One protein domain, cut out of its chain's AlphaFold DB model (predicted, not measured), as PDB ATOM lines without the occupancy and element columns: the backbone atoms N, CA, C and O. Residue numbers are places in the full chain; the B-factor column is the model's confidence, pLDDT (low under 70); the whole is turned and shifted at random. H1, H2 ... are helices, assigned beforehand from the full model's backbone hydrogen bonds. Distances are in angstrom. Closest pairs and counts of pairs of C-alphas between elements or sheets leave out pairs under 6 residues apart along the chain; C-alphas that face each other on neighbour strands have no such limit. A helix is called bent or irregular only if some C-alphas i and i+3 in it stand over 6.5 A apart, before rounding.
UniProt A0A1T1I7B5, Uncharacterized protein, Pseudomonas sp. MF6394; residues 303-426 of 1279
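What this domain is: This is residues 303 to 426 of the 1279 residues of an uncharacterized protein of Pseudomonas sp. MF6394 (UniProt A0A1T1I7B5). One helix, H7, runs through the middle of a body of short helices, with H6 and H2 crossing it and H1 and H3 also packed on it. H4 and H5 lie toward one end, H4 farthest from the middle, while short H8 packs on H2 elsewhere; a long unnamed stretch, residues 335 to 352, joins H2 to H3. The printed part has 124 residues with eight named helices, H1 to H8 in chain order, and no named strand: the class is all helix. It is compact, with a radius of gyration of the C-alphas of 14.2 A, and rounded, spanning 41 by 39 by 31 A.

How they stand to each other: H1, residues 312 to 315, touches residues 405 to 410 of H7, residues 404 to 416; the closest C-alphas are those of Gly 312 and Glu 406, 4.4 A apart. H7 is the hub, touching four helices. H2, residues 322 to 334, touches H7 about perpendicular, at 87 degrees, with residues 325 to 329; the C-alphas of Val 329 and Thr 415 come closest, 6.2 A. H3, residues 353 to 358, only just touches H7, with 3 pairs of C-alphas within 8 A, the closest those of Leu 354 and Leu 412 at 6.2 A. H4, residues 363 to 366, and H5, residues 371 to 380, touch only at the corner, and only just, with 3 pairs of C-alphas within 8 A; Val 365 and Thr 374 have the closest C-alphas, 6.4 A apart. H5 and H7 are close but not clearly touching, with the C-alphas of Leu 379 and Arg 405 closest at 6.3 A. H6, residues 382 to 399, touches residues 404 to 408 of H7 about perpendicular, at 87 degrees; the C-alphas of Gly 388 and Pro 404 come closest, 4.2 A. With residues 391 to 398 H6 also touches H2 at a steep tilt of 48 degrees, opposite ways; the C-alphas of Leu 328 and Met 395 are closest, 6.9 A. H8, residues 418 to 421, touches H2, with the C-alphas of Ile 322 and Leu 421 closest at 6.4 A. Every O i to N i+4 pair is within hydrogen-bond range in H2, H3, H5 and H7, and 11 of 14 are in H6; H1, H4 and H8 are too short for such a pair.

Where its parts are: H1 begins at C-alpha 312, (152.072, 146.982, 150.089). From first to last C-alpha H2 measures 17.9 A, H5 14.2 A, H6 19.8 A and H7 18.6 A. H6 has a kink of 63 degrees near residue 393 and is irregular, with C-alphas 394 and 397 9.1 A apart. H7 starts at C-alpha 404, (161.607, 144.681, 150.769), and H8 ends at C-alpha 421, (143.977, 145.154, 164.374).

The domain as a whole: The two C-alphas farthest apart are those of Pro 303 and Asp 345, 41.6 A. The printed part has no cut. The link from H2 to H3, 18 residues, is long. Mean pLDDT of the printed part is 84.3; residues 303 to 306 and 344 to 351 of this predicted model are under 70.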
ATOM      1  N   PRO A 303     147.861 155.018 134.278       60.06
ATOM      2  CA  PRO A 303     149.246 154.890 134.681       60.06
ATOM      3  C   PRO A 303     149.417 153.823 135.776       60.06
ATOM      4  O   PRO A 303     149.185 154.086 136.951       60.06
ATOM      5  N   GLN A 304     149.976 152.666 135.408       62.97
ATOM      6  CA  GLN A 304     150.445 151.645 136.359       62.97
ATOM      7  C   GLN A 304     151.472 152.212 137.352       62.97
ATOM      8  O   GLN A 304     152.529 152.721 136.966       62.97
ATOM      9  N   THR A 305     151.199 152.162 138.648       67.81
ATOM     10  CA  THR A 305     152.119 152.721 139.647       67.81
ATOM     11  C   THR A 305     153.020 151.628 140.219       67.81
ATOM     12  O   THR A 305     152.565 150.539 140.554       67.81
ATOM     13  N   THR A 306     154.323 151.906 140.341       69.81
ATOM     14  CA  THR A 306     155.305 150.937 140.866       69.81
ATOM     15  C   THR A 306     154.947 150.446 142.271       69.81
ATOM     16  O   THR A 306     155.197 149.293 142.606       69.81
ATOM     17  N   ASP A 307     154.340 151.323 143.073       79.00
ATOM     18  CA  ASP A 307     153.992 151.092 144.478       79.00
ATOM     19  C   ASP A 307     152.500 150.810 144.702       79.00
ATOM     20  O   ASP A 307     152.052 150.723 145.848       79.00
ATOM     21  N   GLY A 308     151.721 150.667 143.624       80.69
ATOM     22  CA  GLY A 308     150.268 150.575 143.702       80.69
ATOM     23  C   GLY A 308     149.666 151.752 144.476       80.69
ATOM     24  O   GLY A 308     150.159 152.880 144.459       80.69
ATOM     25  N   ASN A 309     148.639 151.451 145.262       83.88
ATOM     26  CA  ASN A 309     148.009 152.368 146.212       83.88
ATOM     27  C   ASN A 309     148.793 152.528 147.534       83.88
ATOM     28  O   ASN A 309     148.185 152.750 148.573       83.88
ATOM     29  N   PHE A 310     150.120 152.345 147.533       89.38
ATOM     30  CA  PHE A 310     150.997 152.444 148.712       89.38
ATOM     31  C   PHE A 310     150.644 151.523 149.895       89.38
ATOM     32  O   PHE A 310     151.182 151.681 150.988       89.38
ATOM     33  N   ALA A 311     149.786 150.520 149.699       87.69
ATOM     34  CA  ALA A 311     149.357 149.642 150.785       87.69
ATOM     35  C   ALA A 311     150.223 148.377 150.944       87.69
ATOM     36  O   ALA A 311     149.996 147.581 151.858       87.69
ATOM     37  N   GLY A 312     151.207 148.163 150.062       90.31
ATOM     38  CA  GLY A 312     152.072 146.982 150.089       90.31
ATOM     39  C   GLY A 312     151.266 145.679 150.045       90.31
ATOM     40  O   GLY A 312     150.370 145.513 149.218       90.31
ATOM     41  N   ALA A 313     151.541 144.771 150.978       90.12
ATOM     42  CA  ALA A 313     150.864 143.484 151.105       90.12
ATOM     43  C   ALA A 313     149.389 143.579 151.543       90.12
ATOM     44  O   ALA A 313     148.646 142.599 151.470       90.12
ATOM     45  N   LEU A 314     148.926 144.756 151.979       86.56
ATOM     46  CA  LEU A 314     147.505 144.984 152.256       86.56
ATOM     47  C   LEU A 314     146.673 145.145 150.972       86.56
ATOM     48  O   LEU A 314     145.449 145.063 151.049       86.56
ATOM     49  N   ALA A 315     147.316 145.378 149.821       82.81
ATOM     50  CA  ALA A 315     146.679 145.471 148.502       82.81
ATOM     51  C   ALA A 315     146.783 144.183 147.675       82.81
ATOM     52  O   ALA A 315     146.477 144.186 146.485       82.81
ATOM     53  N   TRP A 316     147.233 143.079 148.269       82.56
ATOM     54  CA  TRP A 316     147.125 141.781 147.615       82.56
ATOM     55  C   TRP A 316     145.659 141.430 147.325       82.56
ATOM     56  O   TRP A 316     144.793 141.796 148.126       82.56
ATOM     57  N   PRO A 317     145.380 140.641 146.265       75.69
ATOM     58  CA  PRO A 317     144.033 140.118 146.009       75.69
ATOM     59  C   PRO A 317     143.416 139.446 147.243       75.69
ATOM     60  O   PRO A 317     142.222 139.559 147.521       75.69
ATOM     61  N   MET A 318     144.272 138.792 148.031       77.44
ATOM     62  CA  MET A 318     143.989 138.404 149.405       77.44
ATOM     63  C   MET A 318     144.932 139.184 150.327       77.44
ATOM     64  O   MET A 318     146.107 138.815 150.401       77.44
ATOM     65  N   PRO A 319     144.454 140.252 150.997       82.25
ATOM     66  CA  PRO A 319     145.288 141.057 151.881       82.25
ATOM     67  C   PRO A 319     145.994 140.199 152.931       82.25
ATOM     68  O   PRO A 319     145.429 139.204 153.393       82.25
ATOM     69  N   MET A 320     147.203 140.607 153.331       86.19
ATOM     70  CA  MET A 320     147.931 139.992 154.448       86.19
ATOM     71  C   MET A 320     147.008 139.765 155.660       86.19
ATOM     72  O   MET A 320     146.192 140.630 155.991       86.19
ATOM     73  N   SER A 321     147.120 138.605 156.314       83.00
ATOM     74  CA  SER A 321     146.248 138.230 157.436       83.00
ATOM     75  C   SER A 321     146.389 139.193 158.626       83.00
ATOM     76  O   SER A 321     147.398 139.888 158.753       83.00
ATOM     77  N   ILE A 322     145.378 139.267 159.499       84.25
ATOM     78  CA  ILE A 322     145.443 140.126 160.699       84.25
ATOM     79  C   ILE A 322     146.524 139.615 161.658       84.25
ATOM     80  O   ILE A 322     147.193 140.411 162.316       84.25
ATOM     81  N   GLU A 323     146.737 138.303 161.692       86.31
ATOM     82  CA  GLU A 323     147.789 137.643 162.456       86.31
ATOM     83  C   GLU A 323     149.178 138.082 161.976       86.31
ATOM     84  O   GLU A 323     149.985 138.542 162.781       86.31
ATOM     85  N   ASP A 324     149.429 138.037 160.665       89.44
ATOM     86  CA  ASP A 324     150.708 138.458 160.081       89.44
ATOM     87  C   ASP A 324     150.927 139.975 160.217       89.44
ATOM     88  O   ASP A 324     152.042 140.428 160.472       89.44
ATOM     89  N   GLN A 325     149.863 140.778 160.099       91.25
ATOM     90  CA  GLN A 325     149.917 142.217 160.377       91.25
ATOM     91  C   GLN A 325     150.282 142.497 161.844       91.25
ATOM     92  O   GLN A 325     151.091 143.382 162.123       91.25
ATOM     93  N   SER A 326     149.714 141.735 162.782       89.56
ATOM     94  CA  SER A 326     150.008 141.857 164.215       89.56
ATOM     95  C   SER A 326     151.441 141.440 164.535       89.56
ATOM     96  O   SER A 326     152.108 142.108 165.323       89.56
ATOM     97  N   GLU A 327     151.944 140.390 163.886       91.00
ATOM     98  CA  GLU A 327     153.339 139.961 164.001       91.00
ATOM     99  C   GLU A 327     154.306 141.032 163.486       91.00
ATOM    100  O   GLU A 327     155.306 141.345 164.130       91.00
ATOM    101  N   LEU A 328     153.972 141.669 162.365       91.00
ATOM    102  CA  LEU A 328     154.757 142.761 161.807       91.00
ATOM    103  C   LEU A 328     154.822 143.970 162.761       91.00
ATOM    104  O   LEU A 328     155.891 144.551 162.959       91.00
ATOM    105  N   VAL A 329     153.702 144.315 163.408       89.88
ATOM    106  CA  VAL A 329     153.663 145.336 164.470       89.88
ATOM    107  C   VAL A 329     154.493 144.905 165.677       89.88
ATOM    108  O   VAL A 329     155.249 145.716 166.208       89.88
ATOM    109  N   ARG A 330     154.412 143.635 166.087       88.06
ATOM    110  CA  ARG A 330     155.206 143.089 167.193       88.06
ATOM    111  C   ARG A 330     156.704 143.192 166.916       88.06
ATOM    112  O   ARG A 330     157.426 143.661 167.781       88.06
ATOM    113  N   ILE A 331     157.169 142.847 165.713       89.81
ATOM    114  CA  ILE A 331     158.581 142.985 165.307       89.81
ATOM    115  C   ILE A 331     159.070 144.430 165.475       89.81
ATOM    116  O   ILE A 331     160.186 144.662 165.946       89.81
ATOM    117  N   VAL A 332     158.230 145.394 165.093       89.12
ATOM    118  CA  VAL A 332     158.521 146.826 165.200       89.12
ATOM    119  C   VAL A 332     158.511 147.304 166.656       89.12
ATOM    120  O   VAL A 332     159.381 148.083 167.031       89.12
ATOM    121  N   ILE A 333     157.571 146.830 167.481       83.44
ATOM    122  CA  ILE A 333     157.483 147.160 168.915       83.44
ATOM    123  C   ILE A 333     158.640 146.546 169.705       83.44
ATOM    124  O   ILE A 333     159.238 147.228 170.535       83.44
ATOM    125  N   ASP A 334     158.954 145.276 169.451       84.88
ATOM    126  CA  ASP A 334     160.024 144.558 170.135       84.88
ATOM    127  C   ASP A 334     161.376 145.188 169.798       84.88
ATOM    128  O   ASP A 334     162.206 145.354 170.685       84.88
ATOM    129  N   ASN A 335     161.594 145.557 168.528       85.62
ATOM    130  CA  ASN A 335     162.794 146.239 168.034       85.62
ATOM    131  C   ASN A 335     164.121 145.610 168.528       85.62
ATOM    132  O   ASN A 335     165.098 146.309 168.798       85.62
ATOM    133  N   GLN A 336     164.159 144.279 168.678       81.75
ATOM    134  CA  GLN A 336     165.332 143.534 169.142       81.75
ATOM    135  C   GLN A 336     165.705 142.409 168.155       81.75
ATOM    136  O   GLN A 336     164.900 141.498 167.949       81.75
ATOM    137  N   PRO A 337     166.912 142.443 167.542       84.25
ATOM    138  CA  PRO A 337     167.881 143.549 167.589       84.25
ATOM    139  C   PRO A 337     167.311 144.834 166.943       84.25
ATOM    140  O   PRO A 337     166.325 144.736 166.206       84.25
ATOM    141  N   PRO A 338     167.898 146.023 167.184       86.12
ATOM    142  CA  PRO A 338     167.394 147.277 166.625       86.12
ATOM    143  C   PRO A 338     167.231 147.217 165.103       86.12
ATOM    144  O   PRO A 338     168.113 146.742 164.387       86.12
ATOM    145  N   LEU A 339     166.079 147.665 164.619       89.44
ATOM    146  CA  LEU A 339     165.773 147.821 163.206       89.44
ATOM    147  C   LEU A 339     166.535 149.034 162.636       89.44
ATOM    148  O   LEU A 339     166.688 150.041 163.334       89.44
ATOM    149  N   PRO A 340     166.987 148.983 161.368       88.44
ATOM    150  CA  PRO A 340     167.675 150.103 160.731       88.44
ATOM    151  C   PRO A 340     166.877 151.412 160.833       88.44
ATOM    152  O   PRO A 340     165.696 151.462 160.492       88.44
ATOM    153  N   GLY A 341     167.522 152.484 161.305       80.56
ATOM    154  CA  GLY A 341     166.918 153.821 161.412       80.56
ATOM    155  C   GLY A 341     165.997 154.043 162.611       80.56
ATOM    156  O   GLY A 341     165.546 155.168 162.816       80.56
ATOM    157  N   LEU A 342     165.751 153.011 163.422       82.00
ATOM    158  CA  LEU A 342     164.987 153.099 164.664       82.00
ATOM    159  C   LEU A 342     165.945 153.038 165.860       82.00
ATOM    160  O   LEU A 342     166.871 152.226 165.889       82.00
ATOM    161  N   SER A 343     165.750 153.905 166.856       72.38
ATOM    162  CA  SER A 343     166.607 153.902 168.046       72.38
ATOM    163  C   SER A 343     166.306 152.688 168.932       72.38
ATOM    164  O   SER A 343     165.169 152.225 169.015       72.38
ATOM    165  N   SER A 344     167.327 152.145 169.601       64.12
ATOM    166  CA  SER A 344     167.207 150.938 170.440       64.12
ATOM    167  C   SER A 344     166.272 151.107 171.646       64.12
ATOM    168  O   SER A 344     165.848 150.126 172.247       64.12
ATOM    169  N   ASP A 345     165.989 152.356 172.013       60.47
ATOM    170  CA  ASP A 345     165.130 152.810 173.107       60.47
ATOM    171  C   ASP A 345     163.779 153.373 172.627       60.47
ATOM    172  O   ASP A 345     162.977 153.817 173.455       60.47
ATOM    173  N   ALA A 346     163.501 153.348 171.317       54.00
ATOM    174  CA  ALA A 346     162.236 153.800 170.748       54.00
ATOM    175  C   ALA A 346     161.083 152.895 171.208       54.00
ATOM    176  O   ALA A 346     160.709 151.933 170.541       54.00
ATOM    177  N   ARG A 347     160.473 153.217 172.352       49.72
ATOM    178  CA  ARG A 347     159.116 152.763 172.663       49.72
ATOM    179  C   ARG A 347     158.189 153.409 171.635       49.72
ATOM    180  O   ARG A 347     158.053 154.634 171.645       49.72
ATOM    181  N   LEU A 348     157.559 152.621 170.758       52.34
ATOM    182  CA  LEU A 348     156.480 153.140 169.912       52.34
ATOM    183  C   LEU A 348     155.436 153.800 170.823       52.34
ATOM    184  O   LEU A 348     154.825 153.149 171.669       52.34
ATOM    185  N   GLY A 349     155.338 155.123 170.700       45.69
ATOM    186  CA  GLY A 349     154.655 156.002 171.646       45.69
ATOM    187  C   GLY A 349     155.217 157.431 171.690       45.69
ATOM    188  O   GLY A 349     154.517 158.318 172.165       45.69
ATOM    189  N   SER A 350     156.432 157.688 171.177       41.38
ATOM    190  CA  SER A 350     156.989 159.054 171.054       41.38
ATOM    191  C   SER A 350     157.429 159.476 169.635       41.38
ATOM    192  O   SER A 350     157.596 160.670 169.396       41.38
ATOM    193  N   ALA A 351     157.570 158.542 168.684       49.41
ATOM    194  CA  ALA A 351     157.577 158.778 167.231       49.41
ATOM    195  C   ALA A 351     157.263 157.456 166.503       49.41
ATOM    196  O   ALA A 351     157.816 156.413 166.849       49.41
ATOM    197  N   ASP A 352     156.363 157.481 165.527       72.06
ATOM    198  CA  ASP A 352     156.032 156.348 164.658       72.06
ATOM    199  C   ASP A 352     157.178 156.013 163.679       72.06
ATOM    200  O   ASP A 352     158.085 156.819 163.453       72.06
ATOM    201  N   VAL A 353     157.145 154.816 163.071       86.38
ATOM    202  CA  VAL A 353     158.143 154.387 162.064       86.38
ATOM    203  C   VAL A 353     158.255 155.412 160.935       86.38
ATOM    204  O   VAL A 353     159.356 155.737 160.494       86.38
ATOM    205  N   LEU A 354     157.120 155.969 160.499       90.56
ATOM    206  CA  LEU A 354     157.093 156.999 159.471       90.56
ATOM    207  C   LEU A 354     157.808 158.277 159.929       90.56
ATOM    208  O   LEU A 354     158.662 158.772 159.200       90.56
ATOM    209  N   GLY A 355     157.530 158.789 161.129       87.38
ATOM    210  CA  GLY A 355     158.204 159.965 161.678       87.38
ATOM    211  C   GLY A 355     159.719 159.784 161.814       87.38
ATOM    212  O   GLY A 355     160.475 160.721 161.551       87.38
ATOM    213  N   ALA A 356     160.190 158.582 162.159       85.62
ATOM    214  CA  ALA A 356     161.622 158.272 162.188       85.62
ATOM    215  C   ALA A 356     162.271 158.369 160.794       85.62
ATOM    216  O   ALA A 356     163.357 158.936 160.658       85.62
ATOM    217  N   LEU A 357     161.589 157.878 159.755       90.31
ATOM    218  CA  LEU A 357     162.070 157.938 158.371       90.31
ATOM    219  C   LEU A 357     161.975 159.350 157.782       90.31
ATOM    220  O   LEU A 357     162.904 159.793 157.108       90.31
ATOM    221  N   VAL A 358     160.901 160.089 158.075       91.62
ATOM    222  CA  VAL A 358     160.695 161.468 157.597       91.62
ATOM    223  C   VAL A 358     161.794 162.408 158.100       91.62
ATOM    224  O   VAL A 358     162.248 163.267 157.346       91.62
ATOM    225  N   LYS A 359     162.316 162.200 159.318       86.81
ATOM    226  CA  LYS A 359     163.467 162.961 159.847       86.81
ATOM    227  C   LYS A 359     164.731 162.851 158.989       86.81
ATOM    228  O   LYS A 359     165.582 163.732 159.069       86.81
ATOM    229  N   GLN A 360     164.860 161.788 158.195       87.81
ATOM    230  CA  GLN A 360     166.014 161.553 157.324       87.81
ATOM    231  C   GLN A 360     165.819 162.133 155.915       87.81
ATOM    232  O   GLN A 360     166.765 162.156 155.129       87.81
ATOM    233  N   VAL A 361     164.615 162.611 155.582       91.56
ATOM    234  CA  VAL A 361     164.310 163.172 154.263       91.56
ATOM    235  C   VAL A 361     164.967 164.556 154.116       91.56
ATOM    236  O   VAL A 361     164.777 165.425 154.973       91.56
ATOM    237  N   PRO A 362     165.707 164.822 153.022       91.62
ATOM    238  CA  PRO A 362     166.301 166.125 152.764       91.62
ATOM    239  C   PRO A 362     165.253 167.239 152.710       91.62
ATOM    240  O   PRO A 362     164.222 167.108 152.048       91.62
ATOM    241  N   ARG A 363     165.563 168.393 153.318       91.25
ATOM    242  CA  ARG A 363     164.697 169.586 153.291       91.25
ATOM    243  C   ARG A 363     164.231 169.984 151.881       91.25
ATOM    244  O   ARG A 363     163.055 170.301 151.761       91.25
ATOM    245  N   PRO A 364     165.058 169.929 150.814       89.12
ATOM    246  CA  PRO A 364     164.580 170.235 149.465       89.12
ATOM    247  C   PRO A 364     163.434 169.340 148.980       89.12
ATOM    248  O   PRO A 364     162.590 169.824 148.239       89.12
ATOM    249  N   VAL A 365     163.380 168.071 149.404       87.06
ATOM    250  CA  VAL A 365     162.287 167.145 149.059       87.06
ATOM    251  C   VAL A 365     161.042 167.473 149.887       87.06
ATOM    252  O   VAL A 365     159.965 167.635 149.328       87.06
ATOM    253  N   LEU A 366     161.191 167.669 151.203       88.19
ATOM    254  CA  LEU A 366     160.068 168.029 152.084       88.19
ATOM    255  C   LEU A 366     159.427 169.373 151.709       88.19
ATOM    256  O   LEU A 366     158.207 169.507 151.732       88.19
ATOM    257  N   ASN A 367     160.240 170.359 151.325       87.94
ATOM    258  CA  ASN A 367     159.775 171.697 150.962       87.94
ATOM    259  C   ASN A 367     158.938 171.723 149.671       87.94
ATOM    260  O   ASN A 367     158.278 172.725 149.416       87.94
ATOM    261  N   GLN A 368     158.943 170.649 148.868       87.25
ATOM    262  CA  GLN A 368     158.039 170.520 147.719       87.25
ATOM    263  C   GLN A 368     156.581 170.329 148.153       87.25
ATOM    264  O   GLN A 368     155.680 170.578 147.359       87.25
ATOM    265  N   GLY A 369     156.340 169.879 149.391       85.69
ATOM    266  CA  GLY A 369     154.991 169.635 149.897       85.69
ATOM    267  C   GLY A 369     154.264 168.492 149.184       85.69
ATOM    268  O   GLY A 369     153.040 168.444 149.236       85.69
ATOM    269  N   ASP A 370     154.995 167.588 148.523       88.94
ATOM    270  CA  ASP A 370     154.447 166.422 147.828       88.94
ATOM    271  C   ASP A 370     154.636 165.150 148.686       88.94
ATOM    272  O   ASP A 370     155.753 164.612 148.788       88.94
ATOM    273  N   PRO A 371     153.559 164.635 149.316       92.19
ATOM    274  CA  PRO A 371     153.631 163.417 150.114       92.19
ATOM    275  C   PRO A 371     154.065 162.191 149.308       92.19
ATOM    276  O   PRO A 371     154.752 161.320 149.841       92.19
ATOM    277  N   VAL A 372     153.679 162.109 148.030       89.38
ATOM    278  CA  VAL A 372     153.991 160.968 147.162       89.38
ATOM    279  C   VAL A 372     155.476 160.965 146.832       89.38
ATOM    280  O   VAL A 372     156.132 159.937 147.005       89.38
ATOM    281  N   ALA A 373     156.027 162.116 146.437       86.75
ATOM    282  CA  ALA A 373     157.461 162.257 146.194       86.75
ATOM    283  C   ALA A 373     158.284 161.921 147.451       86.75
ATOM    284  O   ALA A 373     159.307 161.239 147.369       86.75
ATOM    285  N   THR A 374     157.796 162.325 148.628       92.31
ATOM    286  CA  THR A 374     158.458 162.037 149.906       92.31
ATOM    287  C   THR A 374     158.476 160.541 150.225       92.31
ATOM    288  O   THR A 374     159.533 160.000 150.549       92.31
ATOM    289  N   VAL A 375     157.346 159.838 150.079       91.94
ATOM    290  CA  VAL A 375     157.298 158.377 150.275       91.94
ATOM    291  C   VAL A 375     158.198 157.672 149.271       91.94
ATOM    292  O   VAL A 375     158.969 156.796 149.653       91.94
ATOM    293  N   GLN A 376     158.176 158.080 148.002       88.50
ATOM    294  CA  GLN A 376     159.057 157.495 146.993       88.50
ATOM    295  C   GLN A 376     160.536 157.686 147.339       88.50
ATOM    296  O   GLN A 376     161.313 156.746 147.177       88.50
ATOM    297  N   TRP A 377     160.924 158.853 147.866       90.19
ATOM    298  CA  TRP A 377     162.279 159.083 148.366       90.19
ATOM    299  C   TRP A 377     162.618 158.144 149.530       90.19
ATOM    300  O   TRP A 377     163.660 157.490 149.487       90.19
ATOM    301  N   ILE A 378     161.727 158.005 150.521       91.19
ATOM    302  CA  ILE A 378     161.922 157.102 151.669       91.19
ATOM    303  C   ILE A 378     162.153 155.670 151.181       91.19
ATOM    304  O   ILE A 378     163.140 155.042 151.560       91.19
ATOM    305  N   LEU A 379     161.287 155.175 150.296       87.88
ATOM    306  CA  LEU A 379     161.360 153.813 149.771       87.88
ATOM    307  C   LEU A 379     162.599 153.570 148.890       87.88
ATOM    308  O   LEU A 379     163.042 152.429 148.763       87.88
ATOM    309  N   ASN A 380     163.137 154.618 148.255       85.06
ATOM    310  CA  ASN A 380     164.344 154.548 147.426       85.06
ATOM    311  C   ASN A 380     165.641 154.748 148.225       85.06
ATOM    312  O   ASN A 380     166.707 154.376 147.735       85.06
ATOM    313  N   SER A 381     165.570 155.327 149.424       85.25
ATOM    314  CA  SER A 381     166.736 155.597 150.268       85.25
ATOM    315  C   SER A 381     167.421 154.306 150.736       85.25
ATOM    316  O   SER A 381     166.759 153.292 150.954       85.25
ATOM    317  N   GLY A 382     168.745 154.352 150.947       84.88
ATOM    318  CA  GLY A 382     169.498 153.206 151.479       84.88
ATOM    319  C   GLY A 382     168.928 152.707 152.810       84.88
ATOM    320  O   GLY A 382     168.722 151.510 152.986       84.88
ATOM    321  N   LEU A 383     168.533 153.636 153.686       86.81
ATOM    322  CA  LEU A 383     167.889 153.309 154.954       86.81
ATOM    323  C   LEU A 383     166.547 152.579 154.770       86.81
ATOM    324  O   LEU A 383     166.284 151.590 155.451       86.81
ATOM    325  N   GLY A 384     165.695 153.047 153.852       89.12
ATOM    326  CA  GLY A 384     164.418 152.396 153.552       89.12
ATOM    327  C   GLY A 384     164.603 150.981 152.997       89.12
ATOM    328  O   GLY A 384     163.882 150.062 153.387       89.12
ATOM    329  N   GLN A 385     165.605 150.778 152.138       89.12
ATOM    330  CA  GLN A 385     165.944 149.456 151.610       89.12
ATOM    331  C   GLN A 385     166.425 148.508 152.718       89.12
ATOM    332  O   GLN A 385     165.909 147.396 152.825       89.12
ATOM    333  N   GLU A 386     167.354 148.953 153.569       91.69
ATOM    334  CA  GLU A 386     167.869 148.173 154.703       91.69
ATOM    335  C   GLU A 386     166.756 147.781 155.681       91.69
ATOM    336  O   GLU A 386     166.641 146.612 156.058       91.69
ATOM    337  N   LEU A 387     165.891 148.736 156.045       93.12
ATOM    338  CA  LEU A 387     164.751 148.483 156.923       93.12
ATOM    339  C   LEU A 387     163.794 147.454 156.305       93.12
ATOM    340  O   LEU A 387     163.416 146.488 156.968       93.12
ATOM    341  N   GLY A 388     163.441 147.610 155.025       93.56
ATOM    342  CA  GLY A 388     162.589 146.659 154.311       93.56
ATOM    343  C   GLY A 388     163.186 145.247 154.229       93.56
ATOM    344  O   GLY A 388     162.455 144.264 154.366       93.56
ATOM    345  N   ILE A 389     164.505 145.127 154.027       94.62
ATOM    346  CA  ILE A 389     165.217 143.838 153.979       94.62
ATOM    347  C   ILE A 389     165.151 143.150 155.343       94.62
ATOM    348  O   ILE A 389     164.812 141.967 155.418       94.62
ATOM    349  N   GLU A 390     165.440 143.884 156.417       95.00
ATOM    350  CA  GLU A 390     165.452 143.327 157.767       95.00
ATOM    351  C   GLU A 390     164.041 142.927 158.227       95.00
ATOM    352  O   GLU A 390     163.856 141.840 158.777       95.00
ATOM    353  N   LEU A 391     163.020 143.735 157.921       94.50
ATOM    354  CA  LEU A 391     161.619 143.387 158.185       94.50
ATOM    355  C   LEU A 391     161.191 142.134 157.414       94.50
ATOM    356  O   LEU A 391     160.621 141.214 158.000       94.50
ATOM    357  N   LYS A 392     161.513 142.058 156.115       94.75
ATOM    358  CA  LYS A 392     161.246 140.871 155.291       94.75
ATOM    359  C   LYS A 392     161.898 139.624 155.892       94.75
ATOM    360  O   LYS A 392     161.259 138.579 155.976       94.75
ATOM    361  N   LYS A 393     163.157 139.734 156.324       94.06
ATOM    362  CA  LYS A 393     163.911 138.633 156.935       94.06
ATOM    363  C   LYS A 393     163.250 138.138 158.224       94.06
ATOM    364  O   LYS A 393     163.137 136.929 158.401       94.06
ATOM    365  N   ARG A 394     162.795 139.044 159.096       93.94
ATOM    366  CA  ARG A 394     162.133 138.687 160.367       93.94
ATOM    367  C   ARG A 394     160.741 138.087 160.174       93.94
ATOM    368  O   ARG A 394     160.384 137.180 160.913       93.94
ATOM    369  N   MET A 395     160.003 138.533 159.158       92.38
ATOM    370  CA  MET A 395     158.698 137.960 158.791       92.38
ATOM    371  C   MET A 395     158.788 136.536 158.213       92.38
ATOM    372  O   MET A 395     157.791 135.817 158.181       92.38
ATOM    373  N   GLY A 396     159.961 136.113 157.732       89.44
ATOM    374  CA  GLY A 396     160.190 134.744 157.270       89.44
ATOM    375  C   GLY A 396     159.327 134.352 156.063       89.44
ATOM    376  O   GLY A 396     159.317 135.038 155.040       89.44
ATOM    377  N   GLN A 397     158.630 133.215 156.167       82.25
ATOM    378  CA  GLN A 397     157.929 132.578 155.043       82.25
ATOM    379  C   GLN A 397     156.821 133.459 154.441       82.25
ATOM    380  O   GLN A 397     156.704 133.528 153.219       82.25
ATOM    381  N   VAL A 398     156.084 134.207 155.271       81.06
ATOM    382  CA  VAL A 398     154.976 135.087 154.842       81.06
ATOM    383  C   VAL A 398     155.449 136.148 153.846       81.06
ATOM    384  O   VAL A 398     154.742 136.492 152.899       81.06
ATOM    385  N   ALA A 399     156.656 136.675 154.059       87.19
ATOM    386  CA  ALA A 399     157.243 137.735 153.249       87.19
ATOM    387  C   ALA A 399     158.243 137.215 152.203       87.19
ATOM    388  O   ALA A 399     158.868 138.019 151.508       87.19
ATOM    389  N   GLN A 400     158.405 135.893 152.056       85.56
ATOM    390  CA  GLN A 400     159.391 135.279 151.159       85.56
ATOM    391  C   GLN A 400     159.250 135.799 149.720       85.56
ATOM    392  O   GLN A 400     160.238 136.204 149.097       85.56
ATOM    393  N   HIS A 401     158.009 135.847 149.233       85.19
ATOM    394  CA  HIS A 401     157.657 136.311 147.891       85.19
ATOM    395  C   HIS A 401     157.424 137.832 147.806       85.19
ATOM    396  O   HIS A 401     157.285 138.382 146.709       85.19
ATOM    397  N   SER A 402     157.440 138.544 148.935       87.06
ATOM    398  CA  SER A 402     157.313 140.004 148.982       87.06
ATOM    399  C   SER A 402     158.630 140.693 148.632       87.06
ATOM    400  O   SER A 402     159.721 140.165 148.877       87.06
ATOM    401  N   THR A 403     158.561 141.899 148.076       88.12
ATOM    402  CA  THR A 403     159.766 142.745 147.961       88.12
ATOM    403  C   THR A 403     160.048 143.462 149.291       88.12
ATOM    404  O   THR A 403     159.107 143.721 150.042       88.12
ATOM    405  N   PRO A 404     161.305 143.834 149.605       90.50
ATOM    406  CA  PRO A 404     161.607 144.681 150.769       90.50
ATOM    407  C   PRO A 404     160.754 145.957 150.825       90.50
ATOM    408  O   PRO A 404     160.253 146.339 151.880       90.50
ATOM    409  N   ARG A 405     160.530 146.575 149.661       91.06
ATOM    410  CA  ARG A 405     159.723 147.786 149.487       91.06
ATOM    411  C   ARG A 405     158.248 147.574 149.844       91.06
ATOM    412  O   ARG A 405     157.653 148.388 150.539       91.06
ATOM    413  N   GLU A 406     157.682 146.452 149.412       90.62
ATOM    414  CA  GLU A 406     156.307 146.040 149.715       90.62
ATOM    415  C   GLU A 406     156.105 145.767 151.212       90.62
ATOM    416  O   GLU A 406     155.097 146.187 151.783       90.62
ATOM    417  N   VAL A 407     157.080 145.134 151.875       93.94
ATOM    418  CA  VAL A 407     157.050 144.922 153.333       93.94
ATOM    419  C   VAL A 407     157.140 146.252 154.083       93.94
ATOM    420  O   VAL A 407     156.370 146.467 155.016       93.94
ATOM    421  N   LEU A 408     158.010 147.172 153.650       95.25
ATOM    422  CA  LEU A 408     158.116 148.502 154.253       95.25
ATOM    423  C   LEU A 408     156.798 149.287 154.149       95.25
ATOM    424  O   LEU A 408     156.319 149.795 155.157       95.25
ATOM    425  N   LEU A 409     156.168 149.330 152.971       95.06
ATOM    426  CA  LEU A 409     154.847 149.956 152.797       95.06
ATOM    427  C   LEU A 409     153.788 149.347 153.724       95.06
ATOM    428  O   LEU A 409     153.013 150.069 154.351       95.06
ATOM    429  N   THR A 410     153.804 148.019 153.861       93.62
ATOM    430  CA  THR A 410     152.907 147.294 154.770       93.62
ATOM    431  C   THR A 410     153.123 147.737 156.218       93.62
ATOM    432  O   THR A 410     152.158 148.073 156.898       93.62
ATOM    433  N   VAL A 411     154.377 147.814 156.685       92.62
ATOM    434  CA  VAL A 411     154.706 148.307 158.035       92.62
ATOM    435  C   VAL A 411     154.181 149.715 158.264       92.62
ATOM    436  O   VAL A 411     153.563 149.968 159.298       92.62
ATOM    437  N   LEU A 412     154.424 150.633 157.326       92.44
ATOM    438  CA  LEU A 412     153.993 152.024 157.464       92.44
ATOM    439  C   LEU A 412     152.472 152.107 157.629       92.44
ATOM    440  O   LEU A 412     151.992 152.756 158.551       92.44
ATOM    441  N   ALA A 413     151.717 151.384 156.801       89.88
ATOM    442  CA  ALA A 413     150.261 151.370 156.882       89.88
ATOM    443  C   ALA A 413     149.739 150.740 158.186       89.88
ATOM    444  O   ALA A 413     148.870 151.311 158.847       89.88
ATOM    445  N   VAL A 414     150.261 149.571 158.574       89.75
ATOM    446  CA  VAL A 414     149.757 148.826 159.738       89.75
ATOM    447  C   VAL A 414     150.125 149.520 161.053       89.75
ATOM    448  O   VAL A 414     149.317 149.542 161.977       89.75
ATOM    449  N   THR A 415     151.310 150.128 161.159       88.62
ATOM    450  CA  THR A 415     151.715 150.839 162.387       88.62
ATOM    451  C   THR A 415     150.890 152.108 162.618       88.62
ATOM    452  O   THR A 415     150.457 152.341 163.751       88.62
ATOM    453  N   LEU A 416     150.580 152.865 161.555       89.06
ATOM    454  CA  LEU A 416     149.694 154.037 161.608       89.06
ATOM    455  C   LEU A 416     148.260 153.681 162.042       89.06
ATOM    456  O   LEU A 416     147.629 154.447 162.769       89.06
ATOM    457  N   ASP A 417     147.750 152.512 161.636       87.56
ATOM    458  CA  ASP A 417     146.377 152.052 161.909       87.56
ATOM    459  C   ASP A 417     146.314 150.810 162.821       87.56
ATOM    460  O   ASP A 417     145.401 149.990 162.731       87.56
ATOM    461  N   SER A 418     147.282 150.662 163.728       86.50
ATOM    462  CA  SER A 418     147.427 149.470 164.587       86.50
ATOM    463  C   SER A 418     146.202 149.179 165.466       86.50
ATOM    464  O   SER A 418     145.911 148.024 165.762       86.50
ATOM    465  N   GLN A 419     145.430 150.206 165.833       81.56
ATOM    466  CA  GLN A 419     144.177 150.055 166.582       81.56
ATOM    467  C   GLN A 419     143.137 149.214 165.824       81.56
ATOM    468  O   GLN A 419     142.396 148.451 166.445       81.56
ATOM    469  N   SER A 420     143.122 149.295 164.489       82.81
ATOM    470  CA  SER A 420     142.211 148.516 163.647       82.81
ATOM    471  C   SER A 420     142.511 147.012 163.655       82.81
ATOM    472  O   SER A 420     141.676 146.237 163.194       82.81
ATOM    473  N   LEU A 421     143.668 146.577 164.178       81.94
ATOM    474  CA  LEU A 421     143.977 145.154 164.374       81.94
ATOM    475  C   LEU A 421     143.243 144.552 165.577       81.94
ATOM    476  O   LEU A 421     142.989 143.351 165.596       81.94
ATOM    477  N   VAL A 422     142.905 145.377 166.573       77.81
ATOM    478  CA  VAL A 422     142.252 144.941 167.818       77.81
ATOM    479  C   VAL A 422     140.749 145.202 167.763       77.81
ATOM    480  O   VAL A 422     139.954 144.319 168.073       77.81
ATOM    481  N   GLU A 423     140.350 146.403 167.339       76.56
ATOM    482  CA  GLU A 423     138.949 146.830 167.281       76.56
ATOM    483  C   GLU A 423     138.682 147.543 165.948       76.56
ATOM    484  O   GLU A 423     138.698 148.771 165.845       76.56
ATOM    485  N   ALA A 424     138.465 146.759 164.891       74.62
ATOM    486  CA  ALA A 424     138.128 147.300 163.578       74.62
ATOM    487  C   ALA A 424     136.722 147.921 163.595       74.62
ATOM    488  O   ALA A 424     135.724 147.205 163.706       74.62
ATOM    489  N   LYS A 425     136.641 149.243 163.417       79.62
ATOM    490  CA  LYS A 425     135.375 149.960 163.214       79.62
ATOM    491  C   LYS A 425     135.158 150.227 161.721       79.62
ATOM    492  O   LYS A 425     136.110 150.644 161.054       79.62
ATOM    493  N   PRO A 426     133.946 149.991 161.177       72.56
ATOM    494  CA  PRO A 426     133.613 150.389 159.812       72.56
ATOM    495  C   PRO A 426     133.922 151.868 159.584       72.56
ATOM    496  O   PRO A 426     133.771 152.680 160.496       72.56
TER     497      PRO A 426